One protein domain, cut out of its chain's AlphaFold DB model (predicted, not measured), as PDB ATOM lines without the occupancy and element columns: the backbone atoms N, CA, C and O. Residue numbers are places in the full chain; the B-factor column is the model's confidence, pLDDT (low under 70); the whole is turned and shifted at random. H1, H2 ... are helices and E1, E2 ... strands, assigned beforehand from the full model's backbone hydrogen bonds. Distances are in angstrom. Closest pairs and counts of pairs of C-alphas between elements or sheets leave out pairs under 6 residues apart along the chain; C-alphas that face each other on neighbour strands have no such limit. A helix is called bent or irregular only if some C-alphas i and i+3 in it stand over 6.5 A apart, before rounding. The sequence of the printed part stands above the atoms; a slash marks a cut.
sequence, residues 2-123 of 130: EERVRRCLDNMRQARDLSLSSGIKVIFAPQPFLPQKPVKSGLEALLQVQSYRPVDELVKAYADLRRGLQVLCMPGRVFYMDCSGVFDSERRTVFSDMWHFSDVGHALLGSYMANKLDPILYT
ATOM      1  N   GLU A   2      27.647 -26.431 -48.421       89.62
ATOM      2  CA  GLU A   2      26.329 -26.004 -47.904       89.62
ATOM      3  C   GLU A   2      25.460 -27.147 -47.359       89.62
ATOM      4  O   GLU A   2      24.980 -27.067 -46.232       89.62
ATOM      5  N   GLU A   3      25.362 -28.270 -48.076       94.62
ATOM      6  CA  GLU A   3      24.626 -29.453 -47.599       94.62
ATOM      7  C   GLU A   3      25.170 -29.999 -46.264       94.62
ATOM      8  O   GLU A   3      24.417 -30.452 -45.403       94.62
ATOM      9  N   ARG A   4      26.489 -29.903 -46.036       93.56
ATOM     10  CA  ARG A   4      27.094 -30.313 -44.760       93.56
ATOM     11  C   ARG A   4      26.719 -29.359 -43.630       93.56
ATOM     12  O   ARG A   4      26.467 -29.833 -42.525       93.56
ATOM     13  N   VAL A   5      26.672 -28.053 -43.902       96.25
ATOM     14  CA  VAL A   5      26.229 -27.041 -42.929       96.25
ATOM     15  C   VAL A   5      24.769 -27.281 -42.560       96.25
ATOM     16  O   VAL A   5      24.458 -27.378 -41.376       96.25
ATOM     17  N   ARG A   6      23.895 -27.470 -43.556       97.75
ATOM     18  CA  ARG A   6      22.472 -27.762 -43.348       97.75
ATOM     19  C   ARG A   6      22.273 -28.992 -42.465       97.75
ATOM     20  O   ARG A   6      21.608 -28.908 -41.438       97.75
ATOM     21  N   ARG A   7      22.927 -30.106 -42.805       98.06
ATOM     22  CA  ARG A   7      22.865 -31.341 -42.012       98.06
ATOM     23  C   ARG A   7      23.403 -31.156 -40.591       98.06
ATOM     24  O   ARG A   7      22.843 -31.709 -39.652       98.06
ATOM     25  N   CYS A   8      24.477 -30.384 -40.417       97.31
ATOM     26  CA  CYS A   8      24.998 -30.062 -39.089       97.31
ATOM     27  C   CYS A   8      23.956 -29.299 -38.257       97.31
ATOM     28  O   CYS A   8      23.675 -29.685 -37.128       97.31
ATOM     29  N   LEU A   9      23.329 -28.268 -38.830       98.38
ATOM     30  CA  LEU A   9      22.282 -27.492 -38.163       98.38
ATOM     31  C   LEU A   9      21.047 -28.337 -37.832       98.38
ATOM     32  O   LEU A   9      20.498 -28.199 -36.741       98.38
ATOM     33  N   ASP A  10      20.649 -29.250 -38.720       98.50
ATOM     34  CA  ASP A  10      19.573 -30.205 -38.447       98.50
ATOM     35  C   ASP A  10      19.904 -31.105 -37.250       98.50
ATOM     36  O   ASP A  10      19.059 -31.287 -36.371       98.50
ATOM     37  N   ASN A  11      21.139 -31.606 -37.163       98.44
ATOM     38  CA  ASN A  11      21.589 -32.405 -36.022       98.44
ATOM     39  C   ASN A  11      21.615 -31.583 -34.723       98.44
ATOM     40  O   ASN A  11      21.171 -32.060 -33.681       98.44
ATOM     41  N   MET A  12      22.092 -30.336 -34.776       98.38
ATOM     42  CA  MET A  12      22.134 -29.442 -33.611       98.38
ATOM     43  C   MET A  12      20.730 -29.076 -33.123       98.38
ATOM     44  O   MET A  12      20.486 -29.034 -31.917       98.38
ATOM     45  N   ARG A  13      19.782 -28.881 -34.048       98.50
ATOM     46  CA  ARG A  13      18.363 -28.688 -33.732       98.50
ATOM     47  C   ARG A  13      17.779 -29.909 -33.016       98.50
ATOM     48  O   ARG A  13      17.160 -29.745 -31.972       98.50
ATOM     49  N   GLN A  14      18.020 -31.114 -33.532       98.50
ATOM     50  CA  GLN A  14      17.537 -32.353 -32.908       98.50
ATOM     51  C   GLN A  14      18.130 -32.562 -31.507       98.50
ATOM     52  O   GLN A  14      17.395 -32.852 -30.566       98.50
ATOM     53  N   ALA A  15      19.442 -32.356 -31.343       98.19
ATOM     54  CA  ALA A  15      20.110 -32.468 -30.046       98.19
ATOM     55  C   ALA A  15      19.564 -31.454 -29.026       98.19
ATOM     56  O   ALA A  15      19.345 -31.790 -27.858       98.19
ATOM     57  N   ARG A  16      19.294 -30.223 -29.474       98.00
ATOM     58  CA  ARG A  16      18.638 -29.193 -28.666       98.00
ATOM     59  C   ARG A  16      17.248 -29.633 -28.229       98.00
ATOM     60  O   ARG A  16      16.955 -29.567 -27.042       98.00
ATOM     61  N   ASP A  17      16.411 -30.082 -29.158       98.12
ATOM     62  CA  ASP A  17      15.021 -30.449 -28.866       98.12
ATOM     63  C   ASP A  17      14.944 -31.614 -27.869       98.12
ATOM     64  O   ASP A  17      14.155 -31.566 -26.925       98.12
ATOM     65  N   LEU A  18      15.837 -32.601 -28.005       98.25
ATOM     66  CA  LEU A  18      15.981 -33.700 -27.048       98.25
ATOM     67  C   LEU A  18      16.451 -33.229 -25.661       98.25
ATOM     68  O   LEU A  18      15.977 -33.713 -24.635       98.25
ATOM     69  N   SER A  19      17.377 -32.272 -25.606       97.81
ATOM     70  CA  SER A  19      17.847 -31.714 -24.330       97.81
ATOM     71  C   SER A  19      16.733 -30.927 -23.631       97.81
ATOM     72  O   SER A  19      16.508 -31.081 -22.430       97.81
ATOM     73  N   LEU A  20      15.979 -30.130 -24.394       96.19
ATOM     74  CA  LEU A  20      14.867 -29.334 -23.880       96.19
ATOM     75  C   LEU A  20      13.711 -30.196 -23.365       96.19
ATOM     76  O   LEU A  20      13.107 -29.826 -22.357       96.19
ATOM     77  N   SER A  21      13.416 -31.339 -23.995       97.25
ATOM     78  CA  SER A  21      12.393 -32.269 -23.488       97.25
ATOM     79  C   SER A  21      12.765 -32.873 -22.129       97.25
ATOM     80  O   SER A  21      11.884 -33.281 -21.377       97.25
ATOM     81  N   SER A  22      14.057 -32.853 -21.786       96.62
ATOM     82  CA  SER A  22      14.597 -33.279 -20.491       96.62
ATOM     83  C   SER A  22      14.804 -32.116 -19.507       96.62
ATOM     84  O   SER A  22      15.410 -32.301 -18.455       96.62
ATOM     85  N   GLY A  23      14.347 -30.900 -19.834       93.56
ATOM     86  CA  GLY A  23      14.526 -29.713 -18.989       93.56
ATOM     87  C   GLY A  23      15.965 -29.179 -18.934       93.56
ATOM     88  O   GLY A  23      16.282 -28.363 -18.068       93.56
ATOM     89  N   ILE A  24      16.842 -29.613 -19.843       94.12
ATOM     90  CA  ILE A  24      18.252 -29.214 -19.881       94.12
ATOM     91  C   ILE A  24      18.405 -27.952 -20.739       94.12
ATOM     92  O   ILE A  24      17.977 -27.911 -21.893       94.12
ATOM     93  N   LYS A  25      19.054 -26.920 -20.184       92.69
ATOM     94  CA  LYS A  25      19.477 -25.735 -20.945       92.69
ATOM     95  C   LYS A  25      20.578 -26.111 -21.933       92.69
ATOM     96  O   LYS A  25      21.492 -26.857 -21.595       92.69
ATOM     97  N   VAL A  26      20.525 -25.543 -23.131       96.00
ATOM     98  CA  VAL A  26      21.480 -25.843 -24.208       96.00
ATOM     99  C   VAL A  26      22.345 -24.628 -24.485       96.00
ATOM    100  O   VAL A  26      21.844 -23.508 -24.555       96.00
ATOM    101  N   ILE A  27      23.640 -24.849 -24.691       96.50
ATOM    102  CA  ILE A  27      24.574 -23.811 -25.119       96.50
ATOM    103  C   ILE A  27      25.251 -24.285 -26.396       96.50
ATOM    104  O   ILE A  27      25.945 -25.300 -26.402       96.50
ATOM    105  N   PHE A  28      25.067 -23.539 -27.479       97.19
ATOM    106  CA  PHE A  28      25.858 -23.710 -28.688       97.19
ATOM    107  C   PHE A  28      27.139 -22.887 -28.560       97.19
ATOM    108  O   PHE A  28      27.086 -21.657 -28.522       97.19
ATOM    109  N   ALA A  29      28.282 -23.569 -28.502       95.94
ATOM    110  CA  ALA A  29      29.600 -22.958 -28.360       95.94
ATOM    111  C   ALA A  29      30.488 -23.310 -29.570       95.94
ATOM    112  O   ALA A  29      31.291 -24.240 -29.491       95.94
ATOM    113  N   PRO A  30      30.324 -22.640 -30.729       94.25
ATOM    114  CA  PRO A  30      31.188 -22.877 -31.879       94.25
ATOM    115  C   PRO A  30      32.636 -22.536 -31.525       94.25
ATOM    116  O   PRO A  30      32.955 -21.401 -31.171       94.25
ATOM    117  N   GLN A  31      33.505 -23.534 -31.631       92.69
ATOM    118  CA  GLN A  31      34.907 -23.439 -31.247       92.69
ATOM    119  C   GLN A  31      35.743 -22.574 -32.217       92.69
ATOM    120  O   GLN A  31      35.349 -22.361 -33.365       92.69
ATOM    121  N   PRO A  32      36.918 -22.083 -31.809       94.81
ATOM    122  CA  PRO A  32      37.919 -21.557 -32.738       94.81
ATOM    123  C   PRO A  32      38.395 -22.612 -33.735       94.81
ATOM    124  O   PRO A  32      38.424 -23.801 -33.423       94.81
ATOM    125  N   PHE A  33      38.875 -22.177 -34.897       94.00
ATOM    126  CA  PHE A  33      39.693 -23.023 -35.765       94.00
ATOM    127  C   PHE A  33      40.824 -22.214 -36.402       94.00
ATOM    128  O   PHE A  33      40.705 -21.002 -36.602       94.00
ATOM    129  N   LEU A  34      41.940 -22.881 -36.693       94.81
ATOM    130  CA  LEU A  34      43.224 -22.236 -36.969       94.81
ATOM    131  C   LEU A  34      43.172 -21.186 -38.094       94.81
ATOM    132  O   LEU A  34      43.648 -20.073 -37.872       94.81
ATOM    133  N   PRO A  35      42.595 -21.465 -39.281       93.06
ATOM    134  CA  PRO A  35      42.478 -20.472 -40.342       93.06
ATOM    135  C   PRO A  35      41.917 -19.111 -39.918       93.06
ATOM    136  O   PRO A  35      42.401 -18.100 -40.421       93.06
ATOM    137  N   GLN A  36      40.968 -19.070 -38.973       91.69
ATOM    138  CA  GLN A  36      40.360 -17.825 -38.488       91.69
ATOM    139  C   GLN A  36      41.221 -17.050 -37.490       91.69
ATOM    140  O   GLN A  36      40.965 -15.869 -37.285       91.69
ATOM    141  N   LYS A  37      42.252 -17.672 -36.906       94.06
ATOM    142  CA  LYS A  37      43.163 -16.983 -35.989       94.06
ATOM    143  C   LYS A  37      43.971 -15.924 -36.766       94.06
ATOM    144  O   LYS A  37      44.735 -16.301 -37.664       94.06
ATOM    145  N   PRO A  38      43.846 -14.622 -36.453       94.00
ATOM    146  CA  PRO A  38      44.482 -13.549 -37.219       94.00
ATOM    147  C   PRO A  38      46.004 -13.533 -37.042       94.00
ATOM    148  O   PRO A  38      46.734 -13.305 -38.004       94.00
ATOM    149  N   VAL A  39      46.497 -13.833 -35.837       94.19
ATOM    150  CA  VAL A  39      47.931 -13.877 -35.525       94.19
ATOM    151  C   VAL A  39      48.351 -15.320 -35.298       94.19
ATOM    152  O   VAL A  39      47.923 -15.945 -34.335       94.19
ATOM    153  N   LYS A  40      49.200 -15.870 -36.166       94.75
ATOM    154  CA  LYS A  40      49.660 -17.267 -36.080       94.75
ATOM    155  C   LYS A  40      51.097 -17.336 -35.584       94.75
ATOM    156  O   LYS A  40      51.935 -16.537 -35.991       94.75
ATOM    157  N   SER A  41      51.377 -18.301 -34.712       96.44
ATOM    158  CA  SER A  41      52.755 -18.683 -34.390       96.44
ATOM    159  C   SER A  41      53.436 -19.328 -35.607       96.44
ATOM    160  O   SER A  41      52.766 -19.748 -36.552       96.44
ATOM    161  N   GLY A  42      54.769 -19.445 -35.591       96.12
ATOM    162  CA  GLY A  42      55.510 -20.066 -36.699       96.12
ATOM    163  C   GLY A  42      55.061 -21.503 -36.998       96.12
ATOM    164  O   GLY A  42      54.874 -21.861 -38.159       96.12
ATOM    165  N   LEU A  43      54.805 -22.300 -35.952       94.56
ATOM    166  CA  LEU A  43      54.301 -23.669 -36.095       94.56
ATOM    167  C   LEU A  43      52.881 -23.699 -36.681       94.56
ATOM    168  O   LEU A  43      52.601 -24.468 -37.591       94.56
ATOM    169  N   GLU A  44      51.994 -22.823 -36.216       96.00
ATOM    170  CA  GLU A  44      50.625 -22.703 -36.731       96.00
ATOM    171  C   GLU A  44      50.574 -22.255 -38.196       96.00
ATOM    172  O   GLU A  44      49.741 -22.735 -38.965       96.00
ATOM    173  N   ALA A  45      51.472 -21.356 -38.604       94.31
ATOM    174  CA  ALA A  45      51.600 -20.962 -40.002       94.31
ATOM    175  C   ALA A  45      52.003 -22.161 -40.876       94.31
ATOM    176  O   ALA A  45      51.404 -22.378 -41.931       94.31
ATOM    177  N   LEU A  46      52.950 -22.983 -40.408       92.75
ATOM    178  CA  LEU A  46      53.355 -24.211 -41.093       92.75
ATOM    179  C   LEU A  46      52.197 -25.219 -41.194       92.75
ATOM    180  O   LEU A  46      51.939 -25.739 -42.279       92.75
ATOM    181  N   LEU A  47      51.465 -25.441 -40.096       91.00
ATOM    182  CA  LEU A  47      50.295 -26.326 -40.059       91.00
ATOM    183  C   LEU A  47      49.216 -25.900 -41.064       91.00
ATOM    184  O   LEU A  47      48.628 -26.747 -41.737       91.00
ATOM    185  N   GLN A  48      48.953 -24.595 -41.192       87.38
ATOM    186  CA  GLN A  48      47.964 -24.106 -42.151       87.38
ATOM    187  C   GLN A  48      48.413 -24.318 -43.603       87.38
ATOM    188  O   GLN A  48      47.595 -24.735 -44.419       87.38
ATOM    189  N   VAL A  49      49.684 -24.057 -43.932       86.19
ATOM    190  CA  VAL A  49      50.219 -24.242 -45.296       86.19
ATOM    191  C   VAL A  49      50.154 -25.708 -45.738       86.19
ATOM    192  O   VAL A  49      49.893 -25.988 -46.903       86.19
ATOM    193  N   GLN A  50      50.339 -26.649 -44.811       82.19
ATOM    194  CA  GLN A  50      50.254 -28.087 -45.091       82.19
ATOM    195  C   GLN A  50      48.818 -28.593 -45.308       82.19
ATOM    196  O   GLN A  50      48.615 -29.747 -45.692       82.19
ATOM    197  N   SER A  51      47.801 -27.762 -45.071       75.88
ATOM    198  CA  SER A  51      46.414 -28.156 -45.277       75.88
ATOM    199  C   SER A  51      45.997 -28.036 -46.741       75.88
ATOM    200  O   SER A  51      45.881 -26.946 -47.290       75.88
ATOM    201  N   TYR A  52      45.655 -29.170 -47.355       66.38
ATOM    202  CA  TYR A  52      45.156 -29.252 -48.734       66.38
ATOM    203  C   TYR A  52      43.705 -28.774 -48.928       66.38
ATOM    204  O   TYR A  52      43.136 -28.955 -50.004       66.38
ATOM    205  N   ARG A  53      43.039 -28.237 -47.895       71.50
ATOM    206  CA  ARG A  53      41.614 -27.881 -47.989       71.50
ATOM    207  C   ARG A  53      41.421 -26.446 -48.487       71.50
ATOM    208  O   ARG A  53      42.169 -25.569 -48.061       71.50
ATOM    209  N   PRO A  54      40.376 -26.170 -49.292       82.88
ATOM    210  CA  PRO A  54      40.024 -24.805 -49.675       82.88
ATOM    211  C   PRO A  54      39.593 -24.018 -48.430       82.88
ATOM    212  O   PRO A  54      38.482 -24.177 -47.920       82.88
ATOM    213  N   VAL A  55      40.511 -23.204 -47.902       86.69
ATOM    214  CA  VAL A  55      40.331 -22.461 -46.645       86.69
ATOM    215  C   VAL A  55      39.130 -21.521 -46.725       86.69
ATOM    216  O   VAL A  55      38.336 -21.485 -45.788       86.69
ATOM    217  N   ASP A  56      38.935 -20.836 -47.850       88.50
ATOM    218  CA  ASP A  56      37.842 -19.873 -48.019       88.50
ATOM    219  C   ASP A  56      36.461 -20.534 -47.930       88.50
ATOM    220  O   ASP A  56      35.555 -20.022 -47.268       88.50
ATOM    221  N   GLU A  57      36.304 -21.725 -48.516       89.44
ATOM    222  CA  GLU A  57      35.063 -22.496 -48.406       89.44
ATOM    223  C   GLU A  57      34.792 -22.942 -46.966       89.44
ATOM    224  O   GLU A  57      33.639 -22.942 -46.526       89.44
ATOM    225  N   LEU A  58      35.841 -23.314 -46.224       88.69
ATOM    226  CA  LEU A  58      35.724 -23.667 -44.809       88.69
ATOM    227  C   LEU A  58      35.336 -22.450 -43.967       88.69
ATOM    228  O   LEU A  58      34.441 -22.557 -43.129       88.69
ATOM    229  N   VAL A  59      35.961 -21.296 -44.208       91.25
ATOM    230  CA  VAL A  59      35.650 -20.039 -43.514       91.25
ATOM    231  C   VAL A  59      34.207 -19.620 -43.770       91.25
ATOM    232  O   VAL A  59      33.488 -19.339 -42.805       91.25
ATOM    233  N   LYS A  60      33.748 -19.653 -45.030       93.38
ATOM    234  CA  LYS A  60      32.347 -19.380 -45.385       93.38
ATOM    235  C   LYS A  60      31.404 -20.344 -44.667       93.38
ATOM    236  O   LYS A  60      30.482 -19.911 -43.984       93.38
ATOM    237  N   ALA A  61      31.661 -21.646 -44.759       92.94
ATOM    238  CA  ALA A  61      30.801 -22.653 -44.148       92.94
ATOM    239  C   ALA A  61      30.727 -22.536 -42.623       92.94
ATOM    240  O   ALA A  61      29.668 -22.758 -42.040       92.94
ATOM    241  N   TYR A  62      31.828 -22.159 -41.971       93.19
ATOM    242  CA  TYR A  62      31.834 -21.917 -40.533       93.19
ATOM    243  C   TYR A  62      31.058 -20.651 -40.159       93.19
ATOM    244  O   TYR A  62      30.347 -20.631 -39.155       93.19
ATOM    245  N   ALA A  63      31.142 -19.597 -40.976       94.12
ATOM    246  CA  ALA A  63      30.306 -18.411 -40.809       94.12
ATOM    247  C   ALA A  63      28.811 -18.744 -40.973       94.12
ATOM    248  O   ALA A  63      27.998 -18.320 -40.152       94.12
ATOM    249  N   ASP A  64      28.452 -19.553 -41.971       96.12
ATOM    250  CA  ASP A  64      27.077 -20.018 -42.195       96.12
ATOM    251  C   ASP A  64      26.569 -20.869 -41.025       96.12
ATOM    252  O   ASP A  64      25.456 -20.656 -40.540       96.12
ATOM    253  N   LEU A  65      27.408 -21.776 -40.512       96.50
ATOM    254  CA  LEU A  65      27.100 -22.581 -39.333       96.50
ATOM    255  C   LEU A  65      26.833 -21.699 -38.106       96.50
ATOM    256  O   LEU A  65      25.815 -21.883 -37.445       96.50
ATOM    257  N   ARG A  66      27.698 -20.717 -37.818       96.56
ATOM    258  CA  ARG A  66      27.520 -19.791 -36.685       96.56
ATOM    259  C   ARG A  66      26.212 -19.008 -36.778       96.56
ATOM    260  O   ARG A  66      25.463 -18.972 -35.804       96.56
ATOM    261  N   ARG A  67      25.897 -18.457 -37.956       97.19
ATOM    262  CA  ARG A  67      24.614 -17.775 -38.199       97.19
ATOM    263  C   ARG A  67      23.427 -18.711 -37.970       97.19
ATOM    264  O   ARG A  67      22.476 -18.339 -37.292       97.19
ATOM    265  N   GLY A  68      23.498 -19.939 -38.480       97.81
ATOM    266  CA  GLY A  68      22.449 -20.937 -38.271       97.81
ATOM    267  C   GLY A  68      22.253 -21.302 -36.795       97.81
ATOM    268  O   GLY A  68      21.119 -21.375 -36.335       97.81
ATOM    269  N   LEU A  69      23.335 -21.471 -36.029       98.00
ATOM    270  CA  LEU A  69      23.268 -21.764 -34.591       98.00
ATOM    271  C   LEU A  69      22.621 -20.622 -33.793       98.00
ATOM    272  O   LEU A  69      21.845 -20.883 -32.874       98.00
ATOM    273  N   GLN A  70      22.889 -19.366 -34.160       97.56
ATOM    274  CA  GLN A  70      22.238 -18.202 -33.547       97.56
ATOM    275  C   GLN A  70      20.719 -18.220 -33.765       97.56
ATOM    276  O   GLN A  70      19.966 -17.970 -32.828       97.56
ATOM    277  N   VAL A  71      20.256 -18.591 -34.964       97.62
ATOM    278  CA  VAL A  71      18.818 -18.713 -35.279       97.62
ATOM    279  C   VAL A  71      18.133 -19.808 -34.450       97.62
ATOM    280  O   VAL A  71      16.939 -19.718 -34.174       97.62
ATOM    281  N   LEU A  72      18.869 -20.833 -34.011       96.94
ATOM    282  CA  LEU A  72      18.325 -21.910 -33.175       96.94
ATOM    283  C   LEU A  72      18.174 -21.538 -31.690       96.94
ATOM    284  O   LEU A  72      17.657 -22.362 -30.924       96.94
ATOM    285  N   CYS A  73      18.622 -20.349 -31.276       96.75
ATOM    286  CA  CYS A  73      18.544 -19.897 -29.890       96.75
ATOM    287  C   CYS A  73      17.112 -19.591 -29.450       96.75
ATOM    288  O   CYS A  73      16.243 -19.240 -30.244       96.75
ATOM    289  N   MET A  74      16.870 -19.730 -28.149       94.81
ATOM    290  CA  MET A  74      15.563 -19.548 -27.531       94.81
ATOM    291  C   MET A  74      15.750 -18.822 -26.199       94.81
ATOM    292  O   MET A  74      16.492 -19.334 -25.352       94.81
ATOM    293  N   PRO A  75      15.072 -17.681 -25.970       90.69
ATOM    294  CA  PRO A  75      15.194 -16.930 -24.725       90.69
ATOM    295  C   PRO A  75      15.037 -17.821 -23.486       90.69
ATOM    296  O   PRO A  75      14.101 -18.614 -23.389       90.69
ATOM    297  N   GLY A  76      15.999 -17.733 -22.564       89.19
ATOM    298  CA  GLY A  76      16.003 -18.460 -21.288       89.19
ATOM    299  C   GLY A  76      16.284 -19.967 -21.357       89.19
ATOM    300  O   GLY A  76      16.426 -20.591 -20.305       89.19
ATOM    301  N   ARG A  77      16.386 -20.571 -22.551       93.31
ATOM    302  CA  ARG A  77      16.534 -22.034 -22.698       93.31
ATOM    303  C   ARG A  77      17.708 -22.473 -23.562       93.31
ATOM    304  O   ARG A  77      18.339 -23.482 -23.252       93.31
ATOM    305  N   VAL A  78      17.983 -21.748 -24.644       96.19
ATOM    306  CA  VAL A  78      19.018 -22.103 -25.618       96.19
ATOM    307  C   VAL A  78      19.850 -20.872 -25.919       96.19
ATOM    308  O   VAL A  78      19.326 -19.864 -26.391       96.19
ATOM    309  N   PHE A  79      21.140 -20.975 -25.640       95.69
ATOM    310  CA  PHE A  79      22.076 -19.863 -25.639       95.69
ATOM    311  C   PHE A  79      23.147 -20.063 -26.707       95.69
ATOM    312  O   PHE A  79      23.522 -21.190 -27.032       95.69
ATOM    313  N   TYR A  80      23.674 -18.956 -27.218       95.69
ATOM    314  CA  TYR A  80      24.821 -18.944 -28.117       95.69
ATOM    315  C   TYR A  80      26.015 -18.315 -27.407       95.69
ATOM    316  O   TYR A  80      25.917 -17.207 -26.882       95.69
ATOM    317  N   MET A  81      27.145 -19.013 -27.414       95.25
ATOM    318  CA  MET A  81      28.408 -18.541 -26.863       95.25
ATOM    319  C   MET A  81      29.454 -18.540 -27.970       95.25
ATOM    320  O   MET A  81      30.071 -19.566 -28.247       95.25
ATOM    321  N   ASP A  82      29.668 -17.389 -28.609       93.56
ATOM    322  CA  ASP A  82      30.696 -17.309 -29.645       93.56
ATOM    323  C   ASP A  82      32.080 -17.498 -29.028       93.56
ATOM    324  O   ASP A  82      32.534 -16.645 -28.263       93.56
ATOM    325  N   CYS A  83      32.743 -18.607 -29.343       95.94
ATOM    326  CA  CYS A  83      34.110 -18.858 -28.910       95.94
ATOM    327  C   CYS A  83      35.119 -18.578 -30.024       95.94
ATOM    328  O   CYS A  83      36.311 -18.663 -29.756       95.94
ATOM    329  N   SER A  84      34.697 -18.217 -31.245       92.31
ATOM    330  CA  SER A  84      35.584 -18.210 -32.417       92.31
ATOM    331  C   SER A  84      36.793 -17.281 -32.283       92.31
ATOM    332  O   SER A  84      37.839 -17.574 -32.849       92.31
ATOM    333  N   GLY A  85      36.638 -16.171 -31.553       92.38
ATOM    334  CA  GLY A  85      37.663 -15.133 -31.388       92.38
ATOM    335  C   GLY A  85      38.513 -15.254 -30.121       92.38
ATOM    336  O   GLY A  85      39.283 -14.351 -29.807       92.38
ATOM    337  N   VAL A  86      38.389 -16.342 -29.349       95.88
ATOM    338  CA  VAL A  86      39.087 -16.474 -28.051       95.88
ATOM    339  C   VAL A  86      40.620 -16.432 -28.171       95.88
ATOM    340  O   VAL A  86      41.308 -16.122 -27.203       95.88
ATOM    341  N   PHE A  87      41.164 -16.697 -29.361       96.88
ATOM    342  CA  PHE A  87      42.604 -16.706 -29.627       96.88
ATOM    343  C   PHE A  87      43.089 -15.519 -30.470       96.88
ATOM    344  O   PHE A  87      44.242 -15.532 -30.903       96.88
ATOM    345  N   ASP A  88      42.254 -14.504 -30.718       95.06
ATOM    346  CA  ASP A  88      42.567 -13.435 -31.680       95.06
ATOM    347  C   ASP A  88      43.840 -12.652 -31.333       95.06
ATOM    348  O   ASP A  88      44.594 -12.248 -32.218       95.06
ATOM    349  N   SER A  89      44.122 -12.479 -30.042       93.44
ATOM    350  CA  SER A  89      45.316 -11.789 -29.544       93.44
ATOM    351  C   SER A  89      46.442 -12.729 -29.090       93.44
ATOM    352  O   SER A  89      47.505 -12.253 -28.682       93.44
ATOM    353  N   GLU A  90      46.248 -14.049 -29.153       96.25
ATOM    354  CA  GLU A  90      47.192 -15.021 -28.596       96.25
ATOM    355  C   GLU A  90      48.347 -15.318 -29.564       96.25
ATOM    356  O   GLU A  90      48.155 -15.720 -30.714       96.25
ATOM    357  N   ARG A  91      49.581 -15.153 -29.078       95.00
ATOM    358  CA  ARG A  91      50.809 -15.333 -29.869       95.00
ATOM    359  C   ARG A  91      51.423 -16.722 -29.724       95.00
ATOM    360  O   ARG A  91      52.171 -17.142 -30.605       95.00
ATOM    361  N   ARG A  92      51.128 -17.429 -28.633       96.62
ATOM    362  CA  ARG A  92      51.535 -18.820 -28.417       96.62
ATOM    363  C   ARG A  92      50.846 -19.737 -29.427       96.62
ATOM    364  O   ARG A  92      49.794 -19.407 -29.977       96.62
ATOM    365  N   THR A  93      51.447 -20.901 -29.650       97.38
ATOM    366  CA  THR A  93      50.810 -21.984 -30.401       97.38
ATOM    367  C   THR A  93      49.672 -22.554 -29.563       97.38
ATOM    368  O   THR A  93      49.911 -23.153 -28.519       97.38
ATOM    369  N   VAL A  94      48.436 -22.341 -30.006       97.69
ATOM    370  CA  VAL A  94      47.220 -22.828 -29.338       97.69
ATOM    371  C   VAL A  94      46.559 -23.967 -30.096       97.69
ATOM    372  O   VAL A  94      45.762 -24.688 -29.508       97.69
ATOM    373  N   PHE A  95      46.946 -24.179 -31.350       97.12
ATOM    374  CA  PHE A  95      46.484 -25.270 -32.199       97.12
ATOM    375  C   PHE A  95      47.542 -26.369 -32.365       97.12
ATOM    376  O   PHE A  95      48.719 -26.070 -32.562       97.12
ATOM    377  N   SER A  96      47.119 -27.634 -32.309       95.06
ATOM    378  CA  SER A  96      47.938 -28.810 -32.653       95.06
ATOM    379  C   SER A  96      47.740 -29.252 -34.109       95.06
ATOM    380  O   SER A  96      48.656 -29.795 -34.719       95.06
ATOM    381  N   ASP A  97      46.576 -28.950 -34.690       92.94
ATOM    382  CA  ASP A  97      46.297 -28.997 -36.126       92.94
ATOM    383  C   ASP A  97      45.267 -27.912 -36.502       92.94
ATOM    384  O   ASP A  97      45.099 -26.931 -35.785       92.94
ATOM    385  N   MET A  98      44.559 -28.028 -37.630       91.12
ATOM    386  CA  MET A  98      43.562 -27.014 -38.001       91.12
ATOM    387  C   MET A  98      42.392 -26.846 -37.014       91.12
ATOM    388  O   MET A  98      41.732 -25.804 -37.038       91.12
ATOM    389  N   TRP A  99      42.099 -27.862 -36.207       91.44
ATOM    390  CA  TRP A  99      40.867 -27.995 -35.428       91.44
ATOM    391  C   TRP A  99      41.123 -28.253 -33.949       91.44
ATOM    392  O   TRP A  99      40.339 -27.802 -33.119       91.44
ATOM    393  N   HIS A 100      42.178 -28.994 -33.628       95.06
ATOM    394  CA  HIS A 100      42.482 -29.430 -32.276       95.06
ATOM    395  C   HIS A 100      43.399 -28.438 -31.569       95.06
ATOM    396  O   HIS A 100      44.256 -27.790 -32.178       95.06
ATOM    397  N   PHE A 101      43.203 -28.323 -30.259       96.88
ATOM    398  CA  PHE A 101      43.939 -27.390 -29.423       96.88
ATOM    399  C   PHE A 101      45.134 -28.075 -28.760       96.88
ATOM    400  O   PHE A 101      45.118 -29.269 -28.471       96.88
ATOM    401  N   SER A 102      46.177 -27.293 -28.506       96.81
ATOM    402  CA  SER A 102      47.183 -27.630 -27.497       96.81
ATOM    403  C   SER A 102      46.602 -27.450 -26.090       96.81
ATOM    404  O   SER A 102      45.536 -26.849 -25.924       96.81
ATOM    405  N   ASP A 103      47.342 -27.866 -25.064       97.12
ATOM    406  CA  ASP A 103      46.964 -27.636 -23.662       97.12
ATOM    407  C   ASP A 103      46.715 -26.151 -23.360       97.12
ATOM    408  O   ASP A 103      45.757 -25.797 -22.673       97.12
ATOM    409  N   VAL A 104      47.532 -25.261 -23.938       95.94
ATOM    410  CA  VAL A 104      47.354 -23.808 -23.807       95.94
ATOM    411  C   VAL A 104      46.030 -23.365 -24.431       95.94
ATOM    412  O   VAL A 104      45.309 -22.564 -23.837       95.94
ATOM    413  N   GLY A 105      45.690 -23.896 -25.608       97.19
ATOM    414  CA  GLY A 105      44.425 -23.596 -26.275       97.19
ATOM    415  C   GLY A 105      43.216 -24.098 -25.481       97.19
ATOM    416  O   GLY A 105      42.260 -23.346 -25.288       97.19
ATOM    417  N   HIS A 106      43.281 -25.320 -24.943       97.56
ATOM    418  CA  HIS A 106      42.240 -25.863 -24.068       97.56
ATOM    419  C   HIS A 106      42.048 -25.023 -22.802       97.56
ATOM    420  O   HIS A 106      40.909 -24.701 -22.459       97.56
ATOM    421  N   ALA A 107      43.135 -24.625 -22.135       96.94
ATOM    422  CA  ALA A 107      43.067 -23.802 -20.929       96.94
ATOM    423  C   ALA A 107      42.409 -22.439 -21.202       96.94
ATOM    424  O   ALA A 107      41.488 -22.041 -20.489       96.94
ATOM    425  N   LEU A 108      42.829 -21.752 -22.269       96.69
ATOM    426  CA  LEU A 108      42.275 -20.452 -22.661       96.69
ATOM    427  C   LEU A 108      40.786 -20.536 -23.026       96.69
ATOM    428  O   LEU A 108      39.996 -19.709 -22.565       96.69
ATOM    429  N   LEU A 109      40.389 -21.543 -23.812       96.62
ATOM    430  CA  LEU A 109      38.982 -21.769 -24.147       96.62
ATOM    431  C   LEU A 109      38.158 -22.072 -22.889       96.62
ATOM    432  O   LEU A 109      37.092 -21.491 -22.706       96.62
ATOM    433  N   GLY A 110      38.670 -22.927 -22.000       95.56
ATOM    434  CA  GLY A 110      38.017 -23.263 -20.735       95.56
ATOM    435  C   GLY A 110      37.765 -22.035 -19.861       95.56
ATOM    436  O   GLY A 110      36.636 -21.818 -19.423       95.56
ATOM    437  N   SER A 111      38.778 -21.183 -19.668       94.81
ATOM    438  CA  SER A 111      38.629 -19.930 -18.915       94.81
ATOM    439  C   SER A 111      37.627 -18.973 -19.564       94.81
ATOM    440  O   SER A 111      36.799 -18.382 -18.872       94.81
ATOM    441  N   TYR A 112      37.661 -18.834 -20.891       94.44
ATOM    442  CA  TYR A 112      36.707 -17.996 -21.617       94.44
ATOM    443  C   TYR A 112      35.266 -18.484 -21.455       94.44
ATOM    444  O   TYR A 112      34.371 -17.682 -21.184       94.44
ATOM    445  N   MET A 113      35.045 -19.793 -21.596       94.56
ATOM    446  CA  MET A 113      33.725 -20.390 -21.424       94.56
ATOM    447  C   MET A 113      33.234 -20.222 -19.987       94.56
ATOM    448  O   MET A 113      32.122 -19.740 -19.799       94.56
ATOM    449  N   ALA A 114      34.064 -20.530 -18.984       92.38
ATOM    450  CA  ALA A 114      33.710 -20.383 -17.571       92.38
ATOM    451  C   ALA A 114      33.191 -18.971 -17.249       92.38
ATOM    452  O   ALA A 114      32.087 -18.828 -16.731       92.38
ATOM    453  N   ASN A 115      33.907 -17.931 -17.691       89.31
ATOM    454  CA  ASN A 115      33.518 -16.530 -17.477       89.31
ATOM    455  C   ASN A 115      32.190 -16.137 -18.150       89.31
ATOM    456  O   ASN A 115      31.581 -15.132 -17.786       89.31
ATOM    457  N   LYS A 116      31.744 -16.889 -19.162       89.12
ATOM    458  CA  LYS A 116      30.491 -16.638 -19.891       89.12
ATOM    459  C   LYS A 116      29.341 -17.544 -19.464       89.12
ATOM    460  O   LYS A 116      28.195 -17.246 -19.796       89.12
ATOM    461  N   LEU A 117      29.626 -18.636 -18.758       89.12
ATOM    462  CA  LEU A 117      28.616 -19.587 -18.300       89.12
ATOM    463  C   LEU A 117      27.791 -19.041 -17.140       89.12
ATOM    464  O   LEU A 117      26.585 -19.280 -17.109       89.12
ATOM    465  N   ASP A 118      28.399 -18.282 -16.231       79.56
ATOM    466  CA  ASP A 118      27.722 -17.754 -15.042       79.56
ATOM    467  C   ASP A 118      26.370 -17.077 -15.347       79.56
ATOM    468  O   ASP A 118      25.344 -17.552 -14.849       79.56
ATOM    469  N   PRO A 119      26.265 -16.065 -16.233       77.31
ATOM    470  CA  PRO A 119      24.975 -15.431 -16.519       77.31
ATOM    471  C   PRO A 119      23.935 -16.386 -17.136       77.31
ATOM    472  O   PRO A 119      22.732 -16.153 -17.009       77.31
ATOM    473  N   ILE A 120      24.368 -17.473 -17.783       83.12
ATOM    474  CA  ILE A 120      23.497 -18.477 -18.419       83.12
ATOM    475  C   ILE A 120      22.946 -19.472 -17.386       83.12
ATOM    476  O   ILE A 120      21.773 -19.872 -17.424       83.12
ATOM    477  N   LEU A 121      23.787 -19.881 -16.437       78.06
ATOM    478  CA  LEU A 121      23.402 -20.809 -15.376       78.06
ATOM    479  C   LEU A 121      22.379 -20.177 -14.424       78.06
ATOM    480  O   LEU A 121      21.454 -20.865 -13.980       78.06
ATOM    481  N   TYR A 122      22.493 -18.870 -14.179       74.56
ATOM    482  CA  TYR A 122      21.640 -18.144 -13.234       74.56
ATOM    483  C   TYR A 122      20.451 -17.404 -13.870       74.56
ATOM    484  O   TYR A 122      19.572 -16.947 -13.143       74.56
ATOM    485  N   THR A 123      20.335 -17.347 -15.203       68.00
ATOM    486  CA  THR A 123      19.144 -16.773 -15.862       68.00
ATOM    487  C   THR A 123      17.892 -17.592 -15.527       68.00
ATOM    488  O   THR A 123      17.845 -18.792 -15.804       68.00
TER     489      THR A 123
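This is residues 2 to 123 of the 130 residues of an uncharacterized protein of Elusimicrobia bacterium RIFCSPLOWO2_01_FULL_59_12 (UniProt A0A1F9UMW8). A short strand pair, E1 and E2, and the stretches that follow these strands run through the middle of a flat slab, with H1 and H3 side by side along one side, H4 along the other and H2 at the far end. The printed part has 122 residues, with helices and strands in the order H1 E1 H2 H3 E2 H4; the sheet is parallel and the class mostly helix. It is compact, with a radius of gyration of the C-alphas of 15.7 A and spans of 46 by 34 by 17 A.

E1 is residues 26 to 28 and E2 78 to 80. H1, residues 2 to 21, is 28.8 A long from C-alpha 2 at (26.329, -26.004, -47.904); H3, 55 to 71, is 24.6 A; H2 is 42 to 49. H4, 103 to 122, is 29.0 A, ends at C-alpha 122 (21.640, -18.144, -13.234), has a kink of 37 degrees near residue 116 and is only just irregular: C-alphas 116 and 119 are 6.6 A apart.

E1 and E2 are parallel neighbours, with N 28 and O 79 at 2.8 A; E1, H2, H3, E2 form a strand-helix-strand unit, helices between parallel neighbour strands, with a right-handed crossover. H1 and H3 touch, closest at the C-alphas of Val 5 and Leu 65, 5.8 A, at a shallow tilt of 30 degrees, the same way. The closest C-alphas of E2 and H4 are those of Phe 79 and Ile 120, 7.5 A. H2 and H3 are apart. Every O i to N i+4 pair is within hydrogen-bond range in H1, H2 and H3, and 13 of 16 in H4.

The farthest C-alphas, of Ser 21 and Gly 42, are 46.7 A apart. The printed part has no cut; the links E1 to H2 and E2 to H4 are long. Residues 52 and 123 have pLDDT under 70.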